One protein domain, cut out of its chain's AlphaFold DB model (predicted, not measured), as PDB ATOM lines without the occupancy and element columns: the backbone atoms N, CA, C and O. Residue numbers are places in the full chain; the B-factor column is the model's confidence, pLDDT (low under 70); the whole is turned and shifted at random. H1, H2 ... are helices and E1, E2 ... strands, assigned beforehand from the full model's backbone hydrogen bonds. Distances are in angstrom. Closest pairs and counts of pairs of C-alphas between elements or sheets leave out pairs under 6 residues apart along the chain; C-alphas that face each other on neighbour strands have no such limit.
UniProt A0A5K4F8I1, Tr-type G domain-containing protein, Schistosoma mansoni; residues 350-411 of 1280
ATOM      1  N   ARG A 350     204.596 156.403 179.665       87.17
ATOM      2  CA  ARG A 350     205.624 156.056 178.674       87.17
ATOM      3  C   ARG A 350     205.184 154.953 177.730       87.17
ATOM      4  O   ARG A 350     205.680 154.863 176.617       87.17
ATOM      5  N   THR A 351     204.275 154.092 178.159       84.85
ATOM      6  CA  THR A 351     203.798 152.983 177.335       84.85
ATOM      7  C   THR A 351     202.315 152.768 177.551       84.85
ATOM      8  O   THR A 351     201.846 152.811 178.690       84.85
ATOM      9  N   PHE A 352     201.592 152.456 176.484       86.30
ATOM     10  CA  PHE A 352     200.217 151.990 176.546       86.30
ATOM     11  C   PHE A 352     200.199 150.460 176.410       86.30
ATOM     12  O   PHE A 352     200.895 149.939 175.548       86.30
ATOM     13  N   PRO A 353     199.463 149.694 177.230       81.20
ATOM     14  CA  PRO A 353     199.593 148.235 177.228       81.20
ATOM     15  C   PRO A 353     199.093 147.565 175.936       81.20
ATOM     16  O   PRO A 353     197.951 147.752 175.516       81.20
ATOM     17  N   ALA A 354     199.910 146.683 175.353       79.81
ATOM     18  CA  ALA A 354     199.550 145.864 174.188       79.81
ATOM     19  C   ALA A 354     198.348 144.933 174.445       79.81
ATOM     20  O   ALA A 354     197.535 144.670 173.553       79.81
ATOM     21  N   SER A 355     198.210 144.442 175.681       72.13
ATOM     22  CA  SER A 355     197.053 143.657 176.133       72.13
ATOM     23  C   SER A 355     195.740 144.417 175.941       72.13
ATOM     24  O   SER A 355     194.736 143.824 175.549       72.13
ATOM     25  N   LEU A 356     195.752 145.732 176.159       77.04
ATOM     26  CA  LEU A 356     194.571 146.578 176.047       77.04
ATOM     27  C   LEU A 356     194.181 146.852 174.601       77.04
ATOM     28  O   LEU A 356     193.004 146.719 174.267       77.04
ATOM     29  N   LEU A 357     195.157 147.132 173.733       84.80
ATOM     30  CA  LEU A 357     194.914 147.237 172.291       84.80
ATOM     31  C   LEU A 357     194.315 145.937 171.743       84.80
ATOM     32  O   LEU A 357     193.325 145.972 171.018       84.80
ATOM     33  N   LYS A 358     194.815 144.777 172.188       79.25
ATOM     34  CA  LYS A 358     194.230 143.471 171.845       79.25
ATOM     35  C   LYS A 358     192.761 143.364 172.251       79.25
ATOM     36  O   LYS A 358     191.944 142.906 171.462       79.25
ATOM     37  N   ILE A 359     192.421 143.758 173.477       76.21
ATOM     38  CA  ILE A 359     191.041 143.683 173.972       76.21
ATOM     39  C   ILE A 359     190.123 144.570 173.126       76.21
ATOM     40  O   ILE A 359     189.050 144.121 172.730       76.21
ATOM     41  N   ILE A 360     190.544 145.801 172.827       84.43
ATOM     42  CA  ILE A 360     189.764 146.732 172.005       84.43
ATOM     43  C   ILE A 360     189.592 146.175 170.587       84.43
ATOM     44  O   ILE A 360     188.469 146.148 170.090       84.43
ATOM     45  N   ALA A 361     190.661 145.652 169.973       83.92
ATOM     46  CA  ALA A 361     190.605 145.011 168.658       83.92
ATOM     47  C   ALA A 361     189.618 143.834 168.629       83.92
ATOM     48  O   ALA A 361     188.783 143.748 167.732       83.92
ATOM     49  N   ASN A 362     189.659 142.963 169.642       79.80
ATOM     50  CA  ASN A 362     188.745 141.827 169.744       79.80
ATOM     51  C   ASN A 362     187.286 142.292 169.869       79.80
ATOM     52  O   ASN A 362     186.405 141.743 169.212       79.80
ATOM     53  N   ILE A 363     187.011 143.316 170.686       79.18
ATOM     54  CA  ILE A 363     185.655 143.866 170.832       79.18
ATOM     55  C   ILE A 363     185.194 144.519 169.519       79.18
ATOM     56  O   ILE A 363     184.042 144.320 169.133       79.18
ATOM     57  N   ALA A 364     186.074 145.252 168.828       84.97
ATOM     58  CA  ALA A 364     185.807 145.880 167.531       84.97
ATOM     59  C   ALA A 364     185.415 144.839 166.485       84.97
ATOM     60  O   ALA A 364     184.372 144.958 165.843       84.97
ATOM     61  N   GLN A 365     186.193 143.761 166.399       82.02
ATOM     62  CA  GLN A 365     185.936 142.653 165.491       82.02
ATOM     63  C   GLN A 365     184.629 141.920 165.828       82.02
ATOM     64  O   GLN A 365     183.817 141.681 164.937       82.02
ATOM     65  N   LEU A 366     184.389 141.603 167.108       80.19
ATOM     66  CA  LEU A 366     183.181 140.894 167.550       80.19
ATOM     67  C   LEU A 366     181.904 141.704 167.310       80.19
ATOM     68  O   LEU A 366     180.888 141.147 166.902       80.19
ATOM     69  N   LYS A 367     181.945 143.014 167.569       84.43
ATOM     70  CA  LYS A 367     180.794 143.908 167.392       84.43
ATOM     71  C   LYS A 367     180.684 144.493 165.981       84.43
ATOM     72  O   LYS A 367     179.686 145.149 165.707       84.43
ATOM     73  N   LYS A 368     181.666 144.253 165.102       86.50
ATOM     74  CA  LYS A 368     181.778 144.852 163.758       86.50
ATOM     75  C   LYS A 368     181.668 146.386 163.774       86.50
ATOM     76  O   LYS A 368     181.006 146.972 162.925       86.50
ATOM     77  N   ILE A 369     182.309 147.022 164.751       89.05
ATOM     78  CA  ILE A 369     182.359 148.485 164.919       89.05
ATOM     79  C   ILE A 369     183.807 148.955 164.959       89.05
ATOM     80  O   ILE A 369     184.708 148.173 165.270       89.05
ATOM     81  N   LYS A 370     184.042 150.237 164.669       88.55
ATOM     82  CA  LYS A 370     185.390 150.810 164.744       88.55
ATOM     83  C   LYS A 370     185.877 150.884 166.200       88.55
ATOM     84  O   LYS A 370     185.072 151.169 167.091       88.55
ATOM     85  N   PRO A 371     187.178 150.672 166.474       88.22
ATOM     86  CA  PRO A 371     187.767 150.910 167.795       88.22
ATOM     87  C   PRO A 371     187.412 152.280 168.401       88.22
ATOM     88  O   PRO A 371     187.098 152.356 169.590       88.22
ATOM     89  N   SER A 372     187.363 153.336 167.585       89.97
ATOM     90  CA  SER A 372     186.956 154.693 167.988       89.97
ATOM     91  C   SER A 372     185.497 154.829 168.450       89.97
ATOM     92  O   SER A 372     185.178 155.728 169.229       89.97
ATOM     93  N   GLU A 373     184.608 153.923 168.036       86.87
ATOM     94  CA  GLU A 373     183.216 153.863 168.508       86.87
ATOM     95  C   GLU A 373     183.082 153.109 169.841       86.87
ATOM     96  O   GLU A 373     182.100 153.289 170.565       86.87
ATOM     97  N   ILE A 374     184.071 152.278 170.190       85.92
ATOM     98  CA  ILE A 374     184.122 151.557 171.470       85.92
ATOM     99  C   ILE A 374     184.596 152.484 172.579       85.92
ATOM    100  O   ILE A 374     183.987 152.522 173.649       85.92
ATOM    101  N   ILE A 375     185.698 153.190 172.325       88.91
ATOM    102  CA  ILE A 375     186.307 154.087 173.294       88.91
ATOM    103  C   ILE A 375     186.947 155.292 172.610       88.91
ATOM    104  O   ILE A 375     187.782 155.163 171.717       88.91
ATOM    105  N   LYS A 376     186.583 156.480 173.085       92.08
ATOM    106  CA  LYS A 376     187.295 157.722 172.793       92.08
ATOM    107  C   LYS A 376     188.436 157.856 173.793       92.08
ATOM    108  O   LYS A 376     188.185 158.091 174.973       92.08
ATOM    109  N   LEU A 377     189.662 157.652 173.329       92.74
ATOM    110  CA  LEU A 377     190.865 157.672 174.153       92.74
ATOM    111  C   LEU A 377     191.742 158.859 173.757       92.74
ATOM    112  O   LEU A 377     192.113 158.961 172.591       92.74
ATOM    113  N   ASP A 378     192.092 159.701 174.726       93.08
ATOM    114  CA  ASP A 378     193.086 160.763 174.553       93.08
ATOM    115  C   ASP A 378     194.343 160.439 175.378       93.08
ATOM    116  O   ASP A 378     194.264 160.190 176.582       93.08
ATOM    117  N   LEU A 379     195.498 160.396 174.711       93.19
ATOM    118  CA  LEU A 379     196.818 160.134 175.297       93.19
ATOM    119  C   LEU A 379     197.814 161.268 175.006       93.19
ATOM    120  O   LEU A 379     199.007 161.106 175.279       93.19
ATOM    121  N   ASN A 380     197.355 162.397 174.462       91.76
ATOM    122  CA  ASN A 380     198.213 163.490 174.009       91.76
ATOM    123  C   ASN A 380     199.077 164.054 175.148       91.76
ATOM    124  O   ASN A 380     198.735 163.944 176.328       91.76
ATOM    125  N   ASP A 381     200.226 164.643 174.811       91.48
ATOM    126  CA  ASP A 381     201.162 165.236 175.780       91.48
ATOM    127  C   ASP A 381     201.655 164.279 176.893       91.48
ATOM    128  O   ASP A 381     201.922 164.687 178.027       91.48
ATOM    129  N   ASN A 382     201.792 162.988 176.582       91.26
ATOM    130  CA  ASN A 382     202.495 162.010 177.416       91.26
ATOM    131  C   ASN A 382     203.886 161.697 176.826       91.26
ATOM    132  O   ASN A 382     204.033 161.708 175.602       91.26
ATOM    133  N   PRO A 383     204.907 161.367 177.646       89.02
ATOM    134  CA  PRO A 383     206.243 160.969 177.179       89.02
ATOM    135  C   PRO A 383     206.253 159.542 176.592       89.02
ATOM    136  O   PRO A 383     206.983 158.667 177.061       89.02
ATOM    137  N   MET A 384     205.407 159.299 175.592       86.56
ATOM    138  CA  MET A 384     205.138 157.985 175.015       86.56
ATOM    139  C   MET A 384     206.326 157.461 174.204       86.56
ATOM    140  O   MET A 384     206.825 158.110 173.291       86.56
ATOM    141  N   ILE A 385     206.736 156.245 174.542       84.21
ATOM    142  CA  ILE A 385     207.702 155.401 173.839       84.21
ATOM    143  C   ILE A 385     206.948 154.392 172.964       84.21
ATOM    144  O   ILE A 385     207.354 154.130 171.836       84.21
ATOM    145  N   TRP A 386     205.844 153.824 173.472       81.08
ATOM    146  CA  TRP A 386     205.050 152.843 172.729       81.08
ATOM    147  C   TRP A 386     203.542 152.934 173.025       81.08
ATOM    148  O   TRP A 386     203.156 152.861 174.194       81.08
ATOM    149  N   PRO A 387     202.663 153.004 172.012       85.44
ATOM    150  CA  PRO A 387     202.971 153.254 170.604       85.44
ATOM    151  C   PRO A 387     203.698 154.598 170.396       85.44
ATOM    152  O   PRO A 387     203.608 155.468 171.265       85.44
ATOM    153  N   PRO A 388     204.426 154.776 169.283       83.92
ATOM    154  CA  PRO A 388     205.037 156.058 168.939       83.92
ATOM    155  C   PRO A 388     204.007 157.200 168.850       83.92
ATOM    156  O   PRO A 388     202.856 156.986 168.467       83.92
ATOM    157  N   TYR A 389     204.424 158.423 169.189       86.72
ATOM    158  CA  TYR A 389     203.529 159.584 169.308       86.72
ATOM    159  C   TYR A 389     202.733 159.893 168.025       86.72
ATOM    160  O   TYR A 389     201.529 160.123 168.089       86.72
ATOM    161  N   ASN A 390     203.369 159.803 166.854       86.41
ATOM    162  CA  ASN A 390     202.737 160.018 165.545       86.41
ATOM    163  C   ASN A 390     201.577 159.047 165.249       86.41
ATOM    164  O   ASN A 390     200.668 159.378 164.493       86.41
ATOM    165  N   ILE A 391     201.581 157.853 165.844       89.21
ATOM    166  CA  ILE A 391     200.478 156.889 165.725       89.21
ATOM    167  C   ILE A 391     199.350 157.234 166.698       89.21
ATOM    168  O   ILE A 391     198.178 157.087 166.356       89.21
ATOM    169  N   ILE A 392     199.696 157.702 167.898       89.33
ATOM    170  CA  ILE A 392     198.731 158.117 168.923       89.33
ATOM    171  C   ILE A 392     197.926 159.328 168.453       89.33
ATOM    172  O   ILE A 392     196.707 159.336 168.610       89.33
ATOM    173  N   GLU A 393     198.586 160.308 167.833       87.74
ATOM    174  CA  GLU A 393     197.953 161.516 167.289       87.74
ATOM    175  C   GLU A 393     196.900 161.185 166.215       87.74
ATOM    176  O   GLU A 393     195.855 161.829 166.134       87.74
ATOM    177  N   CYS A 394     197.116 160.110 165.449       88.32
ATOM    178  CA  CYS A 394     196.151 159.599 164.474       88.32
ATOM    179  C   CYS A 394     194.941 158.873 165.109       88.32
ATOM    180  O   CYS A 394     194.003 158.507 164.398       88.32
ATOM    181  N   GLY A 395     194.943 158.647 166.426       90.59
ATOM    182  CA  GLY A 395     193.841 158.058 167.185       90.59
ATOM    183  C   GLY A 395     193.878 156.531 167.336       90.59
ATOM    184  O   GLY A 395     194.736 155.821 166.807       90.59
ATOM    185  N   ILE A 396     192.902 156.004 168.089       91.82
ATOM    186  CA  ILE A 396     192.861 154.591 168.502       91.82
ATOM    187  C   ILE A 396     192.776 153.613 167.322       91.82
ATOM    188  O   ILE A 396     193.357 152.535 167.397       91.82
ATOM    189  N   ASP A 397     192.109 153.974 166.223       92.89
ATOM    190  CA  ASP A 397     191.996 153.109 165.041       92.89
ATOM    191  C   ASP A 397     193.386 152.841 164.429       92.89
ATOM    192  O   ASP A 397     193.739 151.691 164.161       92.89
ATOM    193  N   SER A 398     194.220 153.882 164.325       91.65
ATOM    194  CA  SER A 398     195.613 153.786 163.873       91.65
ATOM    195  C   SER A 398     196.502 153.052 164.874       91.65
ATOM    196  O   SER A 398     197.352 152.262 164.471       91.65
ATOM    197  N   MET A 399     196.279 153.230 166.183       90.72
ATOM    198  CA  MET A 399     196.974 152.435 167.206       90.72
ATOM    199  C   MET A 399     196.670 150.937 167.077       90.72
ATOM    200  O   MET A 399     197.567 150.115 167.263       90.72
ATOM    201  N   ILE A 400     195.420 150.564 166.771       88.89
ATOM    202  CA  ILE A 400     195.038 149.166 166.534       88.89
ATOM    203  C   ILE A 400     195.670 148.641 165.247       88.89
ATOM    204  O   ILE A 400     196.176 147.520 165.259       88.89
ATOM    205  N   HIS A 401     195.686 149.436 164.175       85.55
ATOM    206  CA  HIS A 401     196.352 149.063 162.927       85.55
ATOM    207  C   HIS A 401     197.845 148.810 163.146       85.55
ATOM    208  O   HIS A 401     198.330 147.718 162.871       85.55
ATOM    209  N   TYR A 402     198.543 149.763 163.765       84.18
ATOM    210  CA  TYR A 402     199.955 149.630 164.115       84.18
ATOM    211  C   TYR A 402     200.214 148.413 165.008       84.18
ATOM    212  O   TYR A 402     201.168 147.664 164.813       84.18
ATOM    213  N   PHE A 403     199.335 148.167 165.980       85.08
ATOM    214  CA  PHE A 403     199.420 146.980 166.821       85.08
ATOM    215  C   PHE A 403     199.253 145.676 166.024       85.08
ATOM    216  O   PHE A 403     199.959 144.704 166.288       85.08
ATOM    217  N   GLN A 404     198.339 145.635 165.056       80.49
ATOM    218  CA  GLN A 404     198.146 144.478 164.182       80.49
ATOM    219  C   GLN A 404     199.336 144.273 163.236       80.49
ATOM    220  O   GLN A 404     199.807 143.143 163.124       80.49
ATOM    221  N   GLU A 405     199.884 145.337 162.650       73.14
ATOM    222  CA  GLU A 405     201.090 145.278 161.810       73.14
ATOM    223  C   GLU A 405     202.312 144.807 162.606       73.14
ATOM    224  O   GLU A 405     203.007 143.876 162.194       73.14
ATOM    225  N   SER A 406     202.496 145.336 163.822       67.87
ATOM    226  CA  SER A 406     203.569 144.893 164.721       67.87
ATOM    227  C   SER A 406     203.474 143.400 165.066       67.87
ATOM    228  O   SER A 406     204.475 142.771 165.391       67.87
ATOM    229  N   ARG A 407     202.273 142.800 164.971       62.51
ATOM    230  CA  ARG A 407     202.068 141.353 165.126       62.51
ATOM    231  C   ARG A 407     202.295 140.562 163.849       62.51
ATOM    232  O   ARG A 407     202.745 139.425 163.957       62.51
ATOM    233  N   THR A 408     201.978 141.102 162.672       50.79
ATOM    234  CA  THR A 408     202.244 140.398 161.405       50.79
ATOM    235  C   THR A 408     203.738 140.163 161.182       50.79
ATOM    236  O   THR A 408     204.106 139.182 160.542       50.79
ATOM    237  N   GLU A 409     204.591 140.977 161.803       44.49
ATOM    238  CA  GLU A 409     206.045 140.781 161.813       44.49
ATOM    239  C   GLU A 409     206.535 139.774 162.877       44.49
ATOM    240  O   GLU A 409     207.653 139.270 162.783       44.49
ATOM    241  N   LEU A 410     205.704 139.402 163.860       35.80
ATOM    242  CA  LEU A 410     206.077 138.542 164.990       35.80
ATOM    243  C   LEU A 410     205.391 137.169 164.914       35.80
ATOM    244  O   LEU A 410     204.402 136.895 165.596       35.80
ATOM    245  N   GLN A 411     205.966 136.250 164.137       37.94
ATOM    246  CA  GLN A 411     205.769 134.819 164.383       37.94
ATOM    247  C   GLN A 411     206.611 134.432 165.604       37.94
ATOM    248  O   GLN A 411     207.834 134.545 165.585       37.94
TER     249      GLN A 411
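Overview. This is residues 350 to 411 of the 1280 residues of the protein "Tr-type G domain-containing protein" of Schistosoma mansoni (UniProt A0A5K4F8I1). One helix, H4, has its first half packed among the other helices, with H1 crossing it steeply, H2 near its beginning and H3 on it too, while its far end, with the tail after it, sticks out as residues 405 to 411. From H2 the chain passes through the short strand E1 and on to H3, and so folds back in an arch past the beginning of H4. The printed part has 62 residues with four named helices and one named strand, in the order H1, H2, E1, H3, H4, and the class is mostly helix. E1 pairs with no named strand. The whole is compact, with a radius of gyration of the C-alphas of 11.3 A, and spans 32 by 30 by 17 A, only just flat.

Arrangement. Start with H1, residues 354 to 367: it touches H2, residues 371 to 374, with its residues 360 to 364 alone, and the closest C-alphas, those of Ala 364 and Pro 371, are 5.4 A apart. Next look at H4, residues 396 to 408, the hub, which touches three other helices. It touches H1 with residues 399 to 403 alone, closest at the C-alphas of Leu 357 and Ile 400, 6.1 A apart, and their lines are about perpendicular at 73 degrees. H4 touches H2 with residues 396 to 400 alone, closest at the C-alphas of Pro 371 and Asp 397, 5.5 A apart. H2 and E1, residues 376 to 378, meet only through their link. The closest C-alphas of E1 and H4, those of Leu 377 and Ile 396, are 6.7 A apart. H3, residues 389 to 393, touches residues 398 to 402 of H4 alone, closest at the C-alphas of Ile 391 and Met 399, 5.9 A apart. H3 is apart from H1 and H2, and only just apart from E1, at 8.4 A. In H1, H3 and H4 every O i to N i+4 pair is within hydrogen-bond range; H2 is too short for such a pair, and its one O i to N i+3 pair is within range.

Along the chain. Find C-alpha 354 at (199.550, 145.864, 174.188), where H1 begins; it runs 20.0 A to C-alpha 367. H2 begins at Pro 371, E1 at Lys 376 and H3 at Tyr 389. H4 begins at C-alpha 396, (192.861, 154.591, 168.502), and runs 18.4 A to C-alpha 408 at (202.244, 140.398, 161.405).

Size, cuts and confidence. The C-alphas farthest apart are those of Asp 381 and Gln 411, 32.8 A. The printed part has no cut. No link is long: E1 to H3 is short, with 10 residues, and the others are tight. Look in the B-factor column for a mean pLDDT of the printed part of 82.4; residues 406 to 411 are under 70.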